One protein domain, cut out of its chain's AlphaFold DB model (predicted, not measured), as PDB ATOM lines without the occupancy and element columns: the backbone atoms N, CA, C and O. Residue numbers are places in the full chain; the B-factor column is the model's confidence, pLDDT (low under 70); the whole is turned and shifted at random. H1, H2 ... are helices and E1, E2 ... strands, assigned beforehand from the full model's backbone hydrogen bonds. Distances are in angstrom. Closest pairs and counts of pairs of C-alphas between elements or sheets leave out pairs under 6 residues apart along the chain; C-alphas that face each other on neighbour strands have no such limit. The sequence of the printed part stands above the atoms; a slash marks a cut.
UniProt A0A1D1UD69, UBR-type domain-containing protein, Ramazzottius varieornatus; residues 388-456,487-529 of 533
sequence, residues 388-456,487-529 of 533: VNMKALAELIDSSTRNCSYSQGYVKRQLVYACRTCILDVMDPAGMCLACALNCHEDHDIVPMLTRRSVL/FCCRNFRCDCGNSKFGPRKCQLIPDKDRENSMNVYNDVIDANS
ATOM      1  N   VAL A 388     -13.342  17.428  18.740       47.56
ATOM      2  CA  VAL A 388     -12.759  18.777  18.809       47.56
ATOM      3  C   VAL A 388     -11.471  18.757  19.630       47.56
ATOM      4  O   VAL A 388     -10.486  19.366  19.212       47.56
ATOM      5  N   ASN A 389     -11.427  18.012  20.737       56.88
ATOM      6  CA  ASN A 389     -10.211  17.832  21.528       56.88
ATOM      7  C   ASN A 389      -9.134  17.058  20.747       56.88
ATOM      8  O   ASN A 389      -7.987  17.493  20.709       56.88
ATOM      9  N   MET A 390      -9.477  15.973  20.045       57.12
ATOM     10  CA  MET A 390      -8.528  15.236  19.197       57.12
ATOM     11  C   MET A 390      -8.000  16.086  18.035       57.12
ATOM     12  O   MET A 390      -6.805  16.039  17.737       57.12
ATOM     13  N   LYS A 391      -8.848  16.921  17.424       57.78
ATOM     14  CA  LYS A 391      -8.426  17.885  16.400       57.78
ATOM     15  C   LYS A 391      -7.538  18.996  16.974       57.78
ATOM     16  O   LYS A 391      -6.538  19.335  16.352       57.78
ATOM     17  N   ALA A 392      -7.847  19.515  18.161       60.66
ATOM     18  CA  ALA A 392      -7.020  20.510  18.846       60.66
ATOM     19  C   ALA A 392      -5.667  19.928  19.295       60.66
ATOM     20  O   ALA A 392      -4.635  20.576  19.144       60.66
ATOM     21  N   LEU A 393      -5.632  18.679  19.774       61.91
ATOM     22  CA  LEU A 393      -4.393  17.941  20.038       61.91
ATOM     23  C   LEU A 393      -3.564  17.796  18.752       61.91
ATOM     24  O   LEU A 393      -2.364  18.046  18.776       61.91
ATOM     25  N   ALA A 394      -4.204  17.474  17.628       61.12
ATOM     26  CA  ALA A 394      -3.589  17.389  16.303       61.12
ATOM     27  C   ALA A 394      -3.162  18.733  15.666       61.12
ATOM     28  O   ALA A 394      -2.498  18.712  14.628       61.12
ATOM     29  N   GLU A 395      -3.548  19.865  16.262       60.66
ATOM     30  CA  GLU A 395      -3.159  21.230  15.874       60.66
ATOM     31  C   GLU A 395      -2.087  21.806  16.825       60.66
ATOM     32  O   GLU A 395      -1.237  22.594  16.419       60.66
ATOM     33  N   LEU A 396      -2.072  21.354  18.086       58.09
ATOM     34  CA  LEU A 396      -1.011  21.605  19.071       58.09
ATOM     35  C   LEU A 396       0.225  20.703  18.870       58.09
ATOM     36  O   LEU A 396       1.323  21.033  19.322       58.09
ATOM     37  N   ILE A 397       0.049  19.557  18.210       62.31
ATOM     38  CA  ILE A 397       1.108  18.726  17.627       62.31
ATOM     39  C   ILE A 397       1.247  19.158  16.163       62.31
ATOM     40  O   ILE A 397       0.239  19.296  15.484       62.31
ATOM     41  N   ASP A 398       2.469  19.307  15.639       56.56
ATOM     42  CA  ASP A 398       2.719  19.701  14.237       56.56
ATOM     43  C   ASP A 398       2.469  18.543  13.236       56.56
ATOM     44  O   ASP A 398       3.313  18.148  12.430       56.56
ATOM     45  N   SER A 399       1.294  17.918  13.340       64.19
ATOM     46  CA  SER A 399       0.832  16.818  12.494       64.19
ATOM     47  C   SER A 399      -0.028  17.342  11.346       64.19
ATOM     48  O   SER A 399      -1.243  17.161  11.326       64.19
ATOM     49  N   SER A 400       0.621  17.970  10.362       75.88
ATOM     50  CA  SER A 400      -0.005  18.484   9.135       75.88
ATOM     51  C   SER A 400      -1.058  17.526   8.552       75.88
ATOM     52  O   SER A 400      -0.725  16.420   8.130       75.88
ATOM     53  N   THR A 401      -2.318  17.956   8.452       83.56
ATOM     54  CA  THR A 401      -3.463  17.105   8.047       83.56
ATOM     55  C   THR A 401      -3.444  16.635   6.588       83.56
ATOM     56  O   THR A 401      -4.247  15.782   6.213       83.56
ATOM     57  N   ARG A 402      -2.544  17.175   5.754       86.62
ATOM     58  CA  ARG A 402      -2.472  16.926   4.299       86.62
ATOM     59  C   ARG A 402      -1.166  16.289   3.821       86.62
ATOM     60  O   ARG A 402      -1.090  15.863   2.675       86.62
ATOM     61  N   ASN A 403      -0.139  16.217   4.666       91.25
ATOM     62  CA  ASN A 403       1.184  15.730   4.283       91.25
ATOM     63  C   ASN A 403       1.565  14.546   5.175       91.25
ATOM     64  O   ASN A 403       1.492  14.628   6.399       91.25
ATOM     65  N   CYS A 404       1.959  13.424   4.568       93.69
ATOM     66  CA  CYS A 404       2.401  12.259   5.324       93.69
ATOM     67  C   CYS A 404       3.761  12.544   5.976       93.69
ATOM     68  O   CYS A 404       4.725  12.859   5.281       93.69
ATOM     69  N   SER A 405       3.859  12.363   7.294       93.06
ATOM     70  CA  SER A 405       5.085  12.617   8.065       93.06
ATOM     71  C   SER A 405       6.247  11.673   7.744       93.06
ATOM     72  O   SER A 405       7.361  11.891   8.200       93.06
ATOM     73  N   TYR A 406       6.030  10.631   6.938       94.31
ATOM     74  CA  TYR A 406       7.060   9.657   6.567       94.31
ATOM     75  C   TYR A 406       8.319  10.296   5.936       94.31
ATOM     76  O   TYR A 406       9.433   9.812   6.158       94.31
ATOM     77  N   SER A 407       8.154  11.402   5.198       91.56
ATOM     78  CA  SER A 407       9.250  12.201   4.624       91.56
ATOM     79  C   SER A 407      10.055  12.993   5.661       91.56
ATOM     80  O   SER A 407      11.195  13.355   5.390       91.56
ATOM     81  N   GLN A 408       9.503  13.223   6.856       91.31
ATOM     82  CA  GLN A 408      10.192  13.839   7.998       91.31
ATOM     83  C   GLN A 408      11.101  12.832   8.735       91.31
ATOM     84  O   GLN A 408      11.786  13.194   9.690       91.31
ATOM     85  N   GLY A 409      11.112  11.560   8.315       92.38
ATOM     86  CA  GLY A 409      11.842  10.489   8.987       92.38
ATOM     87  C   GLY A 409      11.121  10.015  10.250       92.38
ATOM     88  O   GLY A 409       9.910   9.805  10.239       92.38
ATOM     89  N   TYR A 410      11.876   9.795  11.327       92.56
ATOM     90  CA  TYR A 410      11.336   9.370  12.618       92.56
ATOM     91  C   TYR A 410      11.022  10.597  13.478       92.56
ATOM     92  O   TYR A 410      11.911  11.261  14.015       92.56
ATOM     93  N   VAL A 411       9.734  10.915  13.599       89.88
ATOM     94  CA  VAL A 411       9.252  12.113  14.288       89.88
ATOM     95  C   VAL A 411       9.351  11.910  15.801       89.88
ATOM     96  O   VAL A 411       8.840  10.936  16.356       89.88
ATOM     97  N   LYS A 412      10.012  12.844  16.501       85.62
ATOM     98  CA  LYS A 412      10.291  12.732  17.947       85.62
ATOM     99  C   LYS A 412       9.032  12.636  18.815       85.62
ATOM    100  O   LYS A 412       9.101  12.022  19.878       85.62
ATOM    101  N   ARG A 413       7.925  13.254  18.391       85.00
ATOM    102  CA  ARG A 413       6.599  13.231  19.033       85.00
ATOM    103  C   ARG A 413       5.537  13.361  17.949       85.00
ATOM    104  O   ARG A 413       5.583  14.329  17.198       85.00
ATOM    105  N   GLN A 414       4.604  12.423  17.868       84.88
ATOM    106  CA  GLN A 414       3.515  12.486  16.896       84.88
ATOM    107  C   GLN A 414       2.273  11.771  17.436       84.88
ATOM    108  O   GLN A 414       2.391  10.771  18.145       84.88
ATOM    109  N   LEU A 415       1.089  12.239  17.045       85.75
ATOM    110  CA  LEU A 415      -0.135  11.454  17.161       85.75
ATOM    111  C   LEU A 415      -0.128  10.353  16.089       85.75
ATOM    112  O   LEU A 415       0.153  10.619  14.914       85.75
ATOM    113  N   VAL A 416      -0.381   9.113  16.497       88.62
ATOM    114  CA  VAL A 416      -0.342   7.921  15.637       88.62
ATOM    115  C   VAL A 416      -1.682   7.206  15.736       88.62
ATOM    116  O   VAL A 416      -2.359   7.283  16.758       88.62
ATOM    117  N   TYR A 417      -2.073   6.525  14.666       89.69
ATOM    118  CA  TYR A 417      -3.345   5.823  14.550       89.69
ATOM    119  C   TYR A 417      -3.130   4.393  14.047       89.69
ATOM    120  O   TYR A 417      -2.305   4.168  13.160       89.69
ATOM    121  N   ALA A 418      -3.896   3.441  14.572       90.69
ATOM    122  CA  ALA A 418      -4.041   2.100  14.014       90.69
ATOM    123  C   ALA A 418      -5.228   2.095  13.046       90.69
ATOM    124  O   ALA A 418      -6.281   2.632  13.382       90.69
ATOM    125  N   CYS A 419      -5.102   1.461  11.879       91.00
ATOM    126  CA  CYS A 419      -6.265   1.136  11.050       91.00
ATOM    127  C   CYS A 419      -6.632  -0.326  11.279       91.00
ATOM    128  O   CYS A 419      -5.997  -1.211  10.705       91.00
ATOM    129  N   ARG A 420      -7.663  -0.586  12.085       85.75
ATOM    130  CA  ARG A 420      -8.115  -1.953  12.383       85.75
ATOM    131  C   ARG A 420      -8.433  -2.707  11.095       85.75
ATOM    132  O   ARG A 420      -7.865  -3.766  10.856       85.75
ATOM    133  N   THR A 421      -9.206  -2.091  10.199       88.25
ATOM    134  CA  THR A 421      -9.600  -2.666   8.900       88.25
ATOM    135  C   THR A 421      -8.424  -3.065   7.993       88.25
ATOM    136  O   THR A 421      -8.617  -3.881   7.101       88.25
ATOM    137  N   CYS A 422      -7.218  -2.509   8.176       87.06
ATOM    138  CA  CYS A 422      -6.039  -2.845   7.357       87.06
ATOM    139  C   CYS A 422      -4.992  -3.713   8.070       87.06
ATOM    140  O   CYS A 422      -4.034  -4.119   7.419       87.06
ATOM    141  N   ILE A 423      -5.154  -3.973   9.371       80.62
ATOM    142  CA  ILE A 423      -4.225  -4.785  10.178       80.62
ATOM    143  C   ILE A 423      -4.764  -6.217  10.366       80.62
ATOM    144  O   ILE A 423      -3.993  -7.123  10.640       80.62
ATOM    145  N   LEU A 424      -6.059  -6.473  10.124       71.75
ATOM    146  CA  LEU A 424      -6.662  -7.818  10.219       71.75
ATOM    147  C   LEU A 424      -5.925  -8.910   9.414       71.75
ATOM    148  O   LEU A 424      -5.874 -10.052   9.860       71.75
ATOM    149  N   ASP A 425      -5.336  -8.564   8.264       61.97
ATOM    150  CA  ASP A 425      -4.587  -9.500   7.409       61.97
ATOM    151  C   ASP A 425      -3.108  -9.675   7.825       61.97
ATOM    152  O   ASP A 425      -2.403 -10.513   7.258       61.97
ATOM    153  N   VAL A 426      -2.601  -8.867   8.767       62.66
ATOM    154  CA  VAL A 426      -1.175  -8.802   9.129       62.66
ATOM    155  C   VAL A 426      -1.012  -8.763  10.649       62.66
ATOM    156  O   VAL A 426      -1.250  -7.746  11.288       62.66
ATOM    157  N   MET A 427      -0.510  -9.856  11.228       65.94
ATOM    158  CA  MET A 427      -0.327 -10.038  12.681       65.94
ATOM    159  C   MET A 427       0.670  -9.066  13.356       65.94
ATOM    160  O   MET A 427       0.898  -9.173  14.560       65.94
ATOM    161  N   ASP A 428       1.268  -8.131  12.612       79.56
ATOM    162  CA  ASP A 428       2.228  -7.147  13.115       79.56
ATOM    163  C   ASP A 428       1.546  -5.810  13.462       79.56
ATOM    164  O   ASP A 428       0.856  -5.236  12.615       79.56
ATOM    165  N   PRO A 429       1.815  -5.208  14.637       85.44
ATOM    166  CA  PRO A 429       1.316  -3.873  14.957       85.44
ATOM    167  C   PRO A 429       1.882  -2.832  13.976       85.44
ATOM    168  O   PRO A 429       3.075  -2.851  13.654       85.44
ATOM    169  N   ALA A 430       1.032  -1.925  13.485       90.12
ATOM    170  CA  ALA A 430       1.358  -0.999  12.396       90.12
ATOM    171  C   ALA A 430       0.650   0.356  12.572       90.12
ATOM    172  O   ALA A 430      -0.551   0.385  12.848       90.12
ATOM    173  N   GLY A 431       1.359   1.480  12.407       91.75
ATOM    174  CA  GLY A 431       0.830   2.804  12.765       91.75
ATOM    175  C   GLY A 431       0.948   3.857  11.661       91.75
ATOM    176  O   GLY A 431       1.917   3.919  10.906       91.75
ATOM    177  N   MET A 432      -0.032   4.751  11.567       93.31
ATOM    178  CA  MET A 432      -0.065   5.812  10.559       93.31
ATOM    179  C   MET A 432      -0.210   7.210  11.165       93.31
ATOM    180  O   MET A 432      -0.748   7.386  12.254       93.31
ATOM    181  N   CYS A 433       0.287   8.224  10.453       93.44
ATOM    182  CA  CYS A 433       0.094   9.622  10.825       93.44
ATOM    183  C   CYS A 433      -1.312  10.115  10.469       93.44
ATOM    184  O   CYS A 433      -1.948   9.582   9.557       93.44
ATOM    185  N   LEU A 434      -1.744  11.203  11.110       91.12
ATOM    186  CA  LEU A 434      -3.046  11.837  10.883       91.12
ATOM    187  C   LEU A 434      -3.383  12.056   9.400       91.12
ATOM    188  O   LEU A 434      -4.474  11.710   8.965       91.12
ATOM    189  N   ALA A 435      -2.444  12.561   8.593       93.38
ATOM    190  CA  ALA A 435      -2.691  12.761   7.164       93.38
ATOM    191  C   ALA A 435      -3.037  11.459   6.417       93.38
ATOM    192  O   ALA A 435      -3.833  11.483   5.486       93.38
ATOM    193  N   CYS A 436      -2.483  10.317   6.822       94.38
ATOM    194  CA  CYS A 436      -2.824   9.027   6.225       94.38
ATOM    195  C   CYS A 436      -4.156   8.493   6.755       94.38
ATOM    196  O   CYS A 436      -4.913   7.932   5.972       94.38
ATOM    197  N   ALA A 437      -4.471   8.726   8.033       93.00
ATOM    198  CA  ALA A 437      -5.798   8.440   8.568       93.00
ATOM    199  C   ALA A 437      -6.878   9.168   7.746       93.00
ATOM    200  O   ALA A 437      -7.756   8.525   7.180       93.00
ATOM    201  N   LEU A 438      -6.726  10.486   7.573       90.81
ATOM    202  CA  LEU A 438      -7.694  11.338   6.875       90.81
ATOM    203  C   LEU A 438      -7.733  11.141   5.348       90.81
ATOM    204  O   LEU A 438      -8.812  11.145   4.782       90.81
ATOM    205  N   ASN A 439      -6.588  10.995   4.664       93.12
ATOM    206  CA  ASN A 439      -6.532  11.015   3.187       93.12
ATOM    207  C   ASN A 439      -6.264   9.634   2.553       93.12
ATOM    208  O   ASN A 439      -6.164   9.526   1.333       93.12
ATOM    209  N   CYS A 440      -6.049   8.576   3.340       93.69
ATOM    210  CA  CYS A 440      -5.821   7.218   2.819       93.69
ATOM    211  C   CYS A 440      -6.696   6.150   3.489       93.69
ATOM    212  O   CYS A 440      -6.759   5.032   2.977       93.69
ATOM    213  N   HIS A 441      -7.357   6.473   4.607       91.81
ATOM    214  CA  HIS A 441      -8.152   5.530   5.388       91.81
ATOM    215  C   HIS A 441      -9.535   6.068   5.812       91.81
ATOM    216  O   HIS A 441     -10.131   5.467   6.695       91.81
ATOM    217  N   GLU A 442     -10.050   7.132   5.179       90.44
ATOM    218  CA  GLU A 442     -11.303   7.830   5.550       90.44
ATOM    219  C   GLU A 442     -12.484   6.882   5.852       90.44
ATOM    220  O   GLU A 442     -13.141   7.038   6.877       90.44
ATOM    221  N   ASP A 443     -12.688   5.843   5.032       90.88
ATOM    222  CA  ASP A 443     -13.769   4.849   5.169       90.88
ATOM    223  C   ASP A 443     -13.405   3.594   6.011       90.88
ATOM    224  O   ASP A 443     -13.930   2.503   5.768       90.88
ATOM    225  N   HIS A 444     -12.476   3.683   6.969       90.31
ATOM    226  CA  HIS A 444     -12.053   2.542   7.803       90.31
ATOM    227  C   HIS A 444     -12.282   2.750   9.306       90.31
ATOM    228  O   HIS A 444     -12.365   3.874   9.790       90.31
ATOM    229  N   ASP A 445     -12.276   1.652  10.072       89.00
ATOM    230  CA  ASP A 445     -12.122   1.724  11.529       89.00
ATOM    231  C   ASP A 445     -10.671   2.130  11.856       89.00
ATOM    232  O   ASP A 445      -9.702   1.419  11.539       89.00
ATOM    233  N   ILE A 446     -10.534   3.315  12.453       89.12
ATOM    234  CA  ILE A 446      -9.277   3.931  12.863       89.12
ATOM    235  C   ILE A 446      -9.358   4.261  14.352       89.12
ATOM    236  O   ILE A 446     -10.225   5.022  14.773       89.12
ATOM    237  N   VAL A 447      -8.388   3.787  15.135       85.88
ATOM    238  CA  VAL A 447      -8.263   4.128  16.562       85.88
ATOM    239  C   VAL A 447      -6.930   4.830  16.847       85.88
ATOM    240  O   VAL A 447      -5.905   4.450  16.273       85.88
ATOM    241  N   PRO A 448      -6.889   5.863  17.709       85.44
ATOM    242  CA  PRO A 448      -5.640   6.526  18.067       85.44
ATOM    243  C   PRO A 448      -4.752   5.607  18.920       85.44
ATOM    244  O   PRO A 448      -5.172   5.083  19.952       85.44
ATOM    245  N   MET A 449      -3.493   5.443  18.513       77.25
ATOM    246  CA  MET A 449      -2.454   4.765  19.292       77.25
ATOM    247  C   MET A 449      -1.947   5.708  20.386       77.25
ATOM    248  O   MET A 449      -0.963   6.427  20.221       77.25
ATOM    249  N   LEU A 450      -2.650   5.714  21.514       69.19
ATOM    250  CA  LEU A 450      -2.305   6.519  22.680       69.19
ATOM    251  C   LEU A 450      -1.294   5.773  23.561       69.19
ATOM    252  O   LEU A 450      -1.617   4.740  24.151       69.19
ATOM    253  N   THR A 451      -0.078   6.307  23.712       60.41
ATOM    254  CA  THR A 451       0.948   5.739  24.608       60.41
ATOM    255  C   THR A 451       0.604   5.988  26.076       60.41
ATOM    256  O   THR A 451       1.198   6.847  26.725       60.41
ATOM    257  N   ARG A 452      -0.369   5.247  26.621       46.62
ATOM    258  CA  ARG A 452      -0.855   5.405  28.000       46.62
ATOM    259  C   ARG A 452       0.261   5.127  29.015       46.62
ATOM    260  O   ARG A 452       0.417   4.011  29.500       46.62
ATOM    261  N   ARG A 453       1.034   6.159  29.366       50.75
ATOM    262  CA  ARG A 453       1.977   6.108  30.484       50.75
ATOM    263  C   ARG A 453       1.159   5.961  31.759       50.75
ATOM    264  O   ARG A 453       0.453   6.892  32.146       50.75
ATOM    265  N   SER A 454       1.257   4.801  32.395       40.50
ATOM    266  CA  SER A 454       0.715   4.564  33.725       40.50
ATOM    267  C   SER A 454       1.370   5.534  34.709       40.50
ATOM    268  O   SER A 454       2.508   5.353  35.141       40.50
ATOM    269  N   VAL A 455       0.647   6.601  35.056       48.22
ATOM    270  CA  VAL A 455       0.931   7.356  36.277       48.22
ATOM    271  C   VAL A 455       0.589   6.401  37.409       48.22
ATOM    272  O   VAL A 455      -0.580   6.157  37.685       48.22
ATOM    273  N   LEU A 456       1.620   5.761  37.958       42.22
ATOM    274  CA  LEU A 456       1.474   4.686  38.927       42.22
ATOM    275  C   LEU A 456       0.666   5.203  40.127       42.22
ATOM    276  O   LEU A 456       1.091   6.158  40.779       42.22
ATOM    277  N   PHE A 487       0.508  11.372  25.573       57.50
ATOM    278  CA  PHE A 487      -0.350  10.739  24.564       57.50
ATOM    279  C   PHE A 487       0.268  10.602  23.161       57.50
ATOM    280  O   PHE A 487      -0.275   9.870  22.338       57.50
ATOM    281  N   CYS A 488       1.407  11.248  22.888       72.06
ATOM    282  CA  CYS A 488       2.135  11.100  21.622       72.06
ATOM    283  C   CYS A 488       3.126   9.925  21.636       72.06
ATOM    284  O   CYS A 488       4.044   9.899  22.466       72.06
ATOM    285  N   CYS A 489       3.068   9.070  20.609       79.12
ATOM    286  CA  CYS A 489       4.171   8.169  20.272       79.12
ATOM    287  C   CYS A 489       5.465   8.962  20.026       79.12
ATOM    288  O   CYS A 489       5.443  10.098  19.534       79.12
ATOM    289  N   ARG A 490       6.610   8.357  20.358       85.44
ATOM    290  CA  ARG A 490       7.935   8.984  20.267       85.44
ATOM    291  C   ARG A 490       8.824   8.224  19.290       85.44
ATOM    292  O   ARG A 490       8.808   7.002  19.289       85.44
ATOM    293  N   ASN A 491       9.616   8.960  18.508       88.31
ATOM    294  CA  ASN A 491      10.514   8.422  17.479       88.31
ATOM    295  C   ASN A 491       9.793   7.464  16.506       88.31
ATOM    296  O   ASN A 491      10.184   6.311  16.349       88.31
ATOM    297  N   PHE A 492       8.715   7.946  15.882       91.50
ATOM    298  CA  PHE A 492       7.813   7.140  15.053       91.50
ATOM    299  C   PHE A 492       7.777   7.617  13.592       91.50
ATOM    300  O   PHE A 492       7.857   8.820  13.334       91.50
ATOM    301  N   ARG A 493       7.612   6.695  12.636       93.62
ATOM    302  CA  ARG A 493       7.533   6.974  11.191       93.62
ATOM    303  C   ARG A 493       6.340   6.263  10.547       93.62
ATOM    304  O   ARG A 493       6.131   5.078  10.748       93.62
ATOM    305  N   CYS A 494       5.541   6.981   9.756       94.06
ATOM    306  CA  CYS A 494       4.243   6.490   9.270       94.06
ATOM    307  C   CYS A 494       4.320   5.262   8.331       94.06
ATOM    308  O   CYS A 494       4.711   5.395   7.164       94.06
ATOM    309  N   ASP A 495       3.786   4.122   8.781       94.38
ATOM    310  CA  ASP A 495       3.774   2.833   8.073       94.38
ATOM    311  C   ASP A 495       2.789   2.736   6.903       94.38
ATOM    312  O   ASP A 495       3.062   1.987   5.974       94.38
ATOM    313  N   CYS A 496       1.675   3.484   6.899       94.00
ATOM    314  CA  CYS A 496       0.658   3.425   5.829       94.00
ATOM    315  C   CYS A 496       1.302   3.333   4.430       94.00
ATOM    316  O   CYS A 496       2.056   4.234   4.051       94.00
ATOM    317  N   GLY A 497       1.008   2.275   3.666       91.88
ATOM    318  CA  GLY A 497       1.587   2.001   2.339       91.88
ATOM    319  C   GLY A 497       2.835   1.098   2.298       91.88
ATOM    320  O   GLY A 497       3.303   0.761   1.201       91.88
ATOM    321  N   ASN A 498       3.383   0.716   3.455       91.69
ATOM    322  CA  ASN A 498       4.433  -0.299   3.591       91.69
ATOM    323  C   ASN A 498       3.825  -1.716   3.720       91.69
ATOM    324  O   ASN A 498       2.602  -1.862   3.685       91.69
ATOM    325  N   SER A 499       4.637  -2.778   3.839       90.06
ATOM    326  CA  SER A 499       4.110  -4.157   3.812       90.06
ATOM    327  C   SER A 499       3.288  -4.565   5.040       90.06
ATOM    328  O   SER A 499       2.696  -5.638   5.013       90.06
ATOM    329  N   LYS A 500       3.199  -3.725   6.081       87.94
ATOM    330  CA  LYS A 500       2.265  -3.934   7.199       87.94
ATOM    331  C   LYS A 500       0.826  -3.490   6.896       87.94
ATOM    332  O   LYS A 500      -0.072  -3.776   7.674       87.94
ATOM    333  N   PHE A 501       0.598  -2.781   5.789       85.69
ATOM    334  CA  PHE A 501      -0.702  -2.204   5.414       85.69
ATOM    335  C   PHE A 501      -1.347  -2.928   4.213       85.69
ATOM    336  O   PHE A 501      -1.987  -2.318   3.348       85.69
ATOM    337  N   GLY A 502      -1.175  -4.253   4.160       81.31
ATOM    338  CA  GLY A 502      -1.704  -5.108   3.099       81.31
ATOM    339  C   GLY A 502      -1.179  -4.722   1.703       81.31
ATOM    340  O   GLY A 502      -0.037  -4.276   1.568       81.31
ATOM    341  N   PRO A 503      -1.986  -4.870   0.635       82.00
ATOM    342  CA  PRO A 503      -1.569  -4.537  -0.730       82.00
ATOM    343  C   PRO A 503      -1.712  -3.044  -1.085       82.00
ATOM    344  O   PRO A 503      -1.350  -2.646  -2.195       82.00
ATOM    345  N   ARG A 504      -2.282  -2.205  -0.206       84.19
ATOM    346  CA  ARG A 504      -2.633  -0.813  -0.540       84.19
ATOM    347  C   ARG A 504      -1.454   0.139  -0.336       84.19
ATOM    348  O   ARG A 504      -0.770   0.101   0.680       84.19
ATOM    349  N   LYS A 505      -1.237   1.037  -1.304       92.25
ATOM    350  CA  LYS A 505      -0.222   2.101  -1.238       92.25
ATOM    351  C   LYS A 505      -0.784   3.396  -0.656       92.25
ATOM    352  O   LYS A 505      -1.968   3.690  -0.783       92.25
ATOM    353  N   CYS A 506       0.086   4.174  -0.017       94.56
ATOM    354  CA  CYS A 506      -0.265   5.483   0.523       94.56
ATOM    355  C   CYS A 506      -0.398   6.500  -0.613       94.56
ATOM    356  O   CYS A 506       0.518   6.655  -1.416       94.56
ATOM    357  N   GLN A 507      -1.520   7.216  -0.644       94.25
ATOM    358  CA  GLN A 507      -1.821   8.206  -1.683       94.25
ATOM    359  C   GLN A 507      -0.928   9.456  -1.582       94.25
ATOM    360  O   GLN A 507      -0.702  10.135  -2.578       94.25
ATOM    361  N   LEU A 508      -0.411   9.758  -0.383       93.50
ATOM    362  CA  LEU A 508       0.395  10.955  -0.113       93.50
ATOM    363  C   LEU A 508       1.893  10.758  -0.393       93.50
ATOM    364  O   LEU A 508       2.568  11.704  -0.787       93.50
ATOM    365  N   ILE A 509       2.421   9.552  -0.147       93.62
ATOM    366  CA  ILE A 509       3.805   9.146  -0.442       93.62
ATOM    367  C   ILE A 509       3.766   7.658  -0.840       93.62
ATOM    368  O   ILE A 509       3.693   6.812   0.059       93.62
ATOM    369  N   PRO A 510       3.782   7.315  -2.143       90.50
ATOM    370  CA  PRO A 510       3.688   5.924  -2.598       90.50
ATOM    371  C   PRO A 510       4.995   5.146  -2.379       90.50
ATOM    372  O   PRO A 510       4.961   3.959  -2.040       90.50
ATOM    373  N   ASP A 511       6.130   5.832  -2.531       90.81
ATOM    374  CA  ASP A 511       7.472   5.271  -2.413       90.81
ATOM    375  C   ASP A 511       7.925   5.278  -0.953       90.81
ATOM    376  O   ASP A 511       8.272   6.311  -0.373       90.81
ATOM    377  N   LYS A 512       7.883   4.092  -0.343       93.12
ATOM    378  CA  LYS A 512       8.271   3.854   1.046       93.12
ATOM    379  C   LYS A 512       9.109   2.591   1.176       93.12
ATOM    380  O   LYS A 512       8.926   1.635   0.422       93.12
ATOM    381  N   ASP A 513       9.960   2.595   2.194       92.94
ATOM    382  CA  ASP A 513      10.668   1.437   2.718       92.94
ATOM    383  C   ASP A 513       9.650   0.337   3.039       92.94
ATOM    384  O   ASP A 513       8.519   0.616   3.451       92.94
ATOM    385  N   ARG A 514      10.047  -0.926   2.846       91.56
ATOM    386  CA  ARG A 514       9.164  -2.085   3.049       91.56
ATOM    387  C   ARG A 514       8.562  -2.117   4.458       91.56
ATOM    388  O   ARG A 514       7.397  -2.469   4.605       91.56
ATOM    389  N   GLU A 515       9.337  -1.713   5.456       90.62
ATOM    390  CA  GLU A 515       8.972  -1.672   6.869       90.62
ATOM    391  C   GLU A 515       9.776  -0.579   7.594       90.62
ATOM    392  O   GLU A 515      10.874  -0.223   7.166       90.62
ATOM    393  N   ASN A 516       9.248  -0.041   8.697       92.12
ATOM    394  CA  ASN A 516       9.977   0.889   9.566       92.12
ATOM    395  C   ASN A 516      10.503   0.133  10.797       92.12
ATOM    396  O   ASN A 516       9.837   0.072  11.830       92.12
ATOM    397  N   SER A 517      11.693  -0.459  10.687       89.69
ATOM    398  CA  SER A 517      12.274  -1.338  11.719       89.69
ATOM    399  C   SER A 517      12.597  -0.659  13.059       89.69
ATOM    400  O   SER A 517      12.797  -1.355  14.050       89.69
ATOM    401  N   MET A 518      12.624   0.679  13.122       88.19
ATOM    402  CA  MET A 518      12.821   1.438  14.370       88.19
ATOM    403  C   MET A 518      11.511   1.978  14.977       88.19
ATOM    404  O   MET A 518      11.561   2.719  15.959       88.19
ATOM    405  N   ASN A 519      10.343   1.634  14.418       89.88
ATOM    406  CA  ASN A 519       9.063   1.919  15.070       89.88
ATOM    407  C   ASN A 519       8.875   0.978  16.267       89.88
ATOM    408  O   ASN A 519       8.875  -0.241  16.108       89.88
ATOM    409  N   VAL A 520       8.648   1.555  17.447       84.00
ATOM    410  CA  VAL A 520       8.248   0.821  18.654       84.00
ATOM    411  C   VAL A 520       6.738   0.961  18.838       84.00
ATOM    412  O   VAL A 520       6.189   2.058  18.724       84.00
ATOM    413  N   TYR A 521       6.084  -0.160  19.126       79.12
ATOM    414  CA  TYR A 521       4.644  -0.278  19.334       79.12
ATOM    415  C   TYR A 521       4.426  -0.781  20.763       79.12
ATOM    416  O   TYR A 521       5.108  -1.711  21.184       79.12
ATOM    417  N   ASN A 522       3.508  -0.164  21.506       68.56
ATOM    418  CA  ASN A 522       3.177  -0.582  22.869       68.56
ATOM    419  C   ASN A 522       2.022  -1.598  22.861       68.56
ATOM    420  O   ASN A 522       1.157  -1.545  21.986       68.56
ATOM    421  N   ASP A 523       1.954  -2.411  23.915       54.06
ATOM    422  CA  ASP A 523       1.034  -3.540  24.177       54.06
ATOM    423  C   ASP A 523      -0.476  -3.227  24.011       54.06
ATOM    424  O   ASP A 523      -1.307  -4.117  23.868       54.06
ATOM    425  N   VAL A 524      -0.851  -1.943  23.932       52.69
ATOM    426  CA  VAL A 524      -2.187  -1.466  23.506       52.69
ATOM    427  C   VAL A 524      -2.560  -1.964  22.091       52.69
ATOM    428  O   VAL A 524      -3.720  -1.897  21.690       52.69
ATOM    429  N   ILE A 525      -1.579  -2.452  21.327       52.50
ATOM    430  CA  ILE A 525      -1.708  -2.937  19.947       52.50
ATOM    431  C   ILE A 525      -1.487  -4.468  19.888       52.50
ATOM    432  O   ILE A 525      -1.179  -5.020  18.834       52.50
ATOM    433  N   ASP A 526      -1.668  -5.180  21.007       44.59
ATOM    434  CA  ASP A 526      -1.743  -6.645  21.022       44.59
ATOM    435  C   ASP A 526      -2.866  -7.137  20.099       44.59
ATOM    436  O   ASP A 526      -4.036  -6.819  20.320       44.59
ATOM    437  N   ALA A 527      -2.541  -7.980  19.111       42.41
ATOM    438  CA  ALA A 527      -3.507  -8.546  18.159       42.41
ATOM    439  C   ALA A 527      -4.706  -9.243  18.850       42.41
ATOM    440  O   ALA A 527      -5.836  -9.201  18.364       42.41
ATOM    441  N   ASN A 528      -4.484  -9.811  20.042       38.75
ATOM    442  CA  ASN A 528      -5.513 -10.459  20.861       38.75
ATOM    443  C   ASN A 528      -6.512  -9.481  21.516       38.75
ATOM    444  O   ASN A 528      -7.566  -9.913  21.980       38.75
ATOM    445  N   SER A 529      -6.227  -8.175  21.527       45.81
ATOM    446  CA  SER A 529      -7.175  -7.134  21.959       45.81
ATOM    447  C   SER A 529      -8.232  -6.813  20.892       45.81
ATOM    448  O   SER A 529      -9.206  -6.126  21.182       45.81
TER     449      SER A 529
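What this domain is: This is residues 388 to 456 and 487 to 529 of the 533 residues of the protein "UBR-type domain-containing protein" of Ramazzottius varieornatus (UniProt A0A1D1UD69). With little regular structure, this is a compact body mostly of loops, with the small antiparallel sheet E1 - E2 near its middle, H4 packed on E1 and H1 at the periphery. Residues 487 to 529 have no named element. The 112 printed residues include H1, H2, E1, H3, H4 and E2, in that order; the class is mixed, with 31 residues in named elements. The radius of gyration of the C-alphas is 13.0 A; the spans are 39 by 32 by 27 A.

Where its parts are: H1, residues 388 to 396, begins at C-alpha 388 (-12.759, 18.777, 18.809) and measures 12.1 A. Then come H2, 405 to 408, 5.3 A; E1, 416 to 419, 10.1 A; H3, 420 to 423, 5.3 A; H4, 434 to 440, 9.7 A; and E2, 446 to 448, 6.9 A, ending at C-alpha 448 (-5.640, 6.526, 18.067).

How they stand to each other: E1 and E2 are antiparallel at 152 degrees; N 418 and O 447, 2.8 A apart, are within hydrogen-bond range. The closest C-alphas of E1 and H4 are Val 416 and Leu 434, 6.7 A. H1 and H4 are close but not clearly touching, closest at C-alphas 394 and 434, 7.8 A. Every O i to N i+4 pair is within range in H1 and H4; H2 and H3 are too short for one.

The domain as a whole: Residues 457 to 486 are cut out; C-alphas 456 and 487 are 15.7 A apart. No link between named elements is long. pLDDT is under 70 in 31 residues, among them 388 to 399 and 522 to 529.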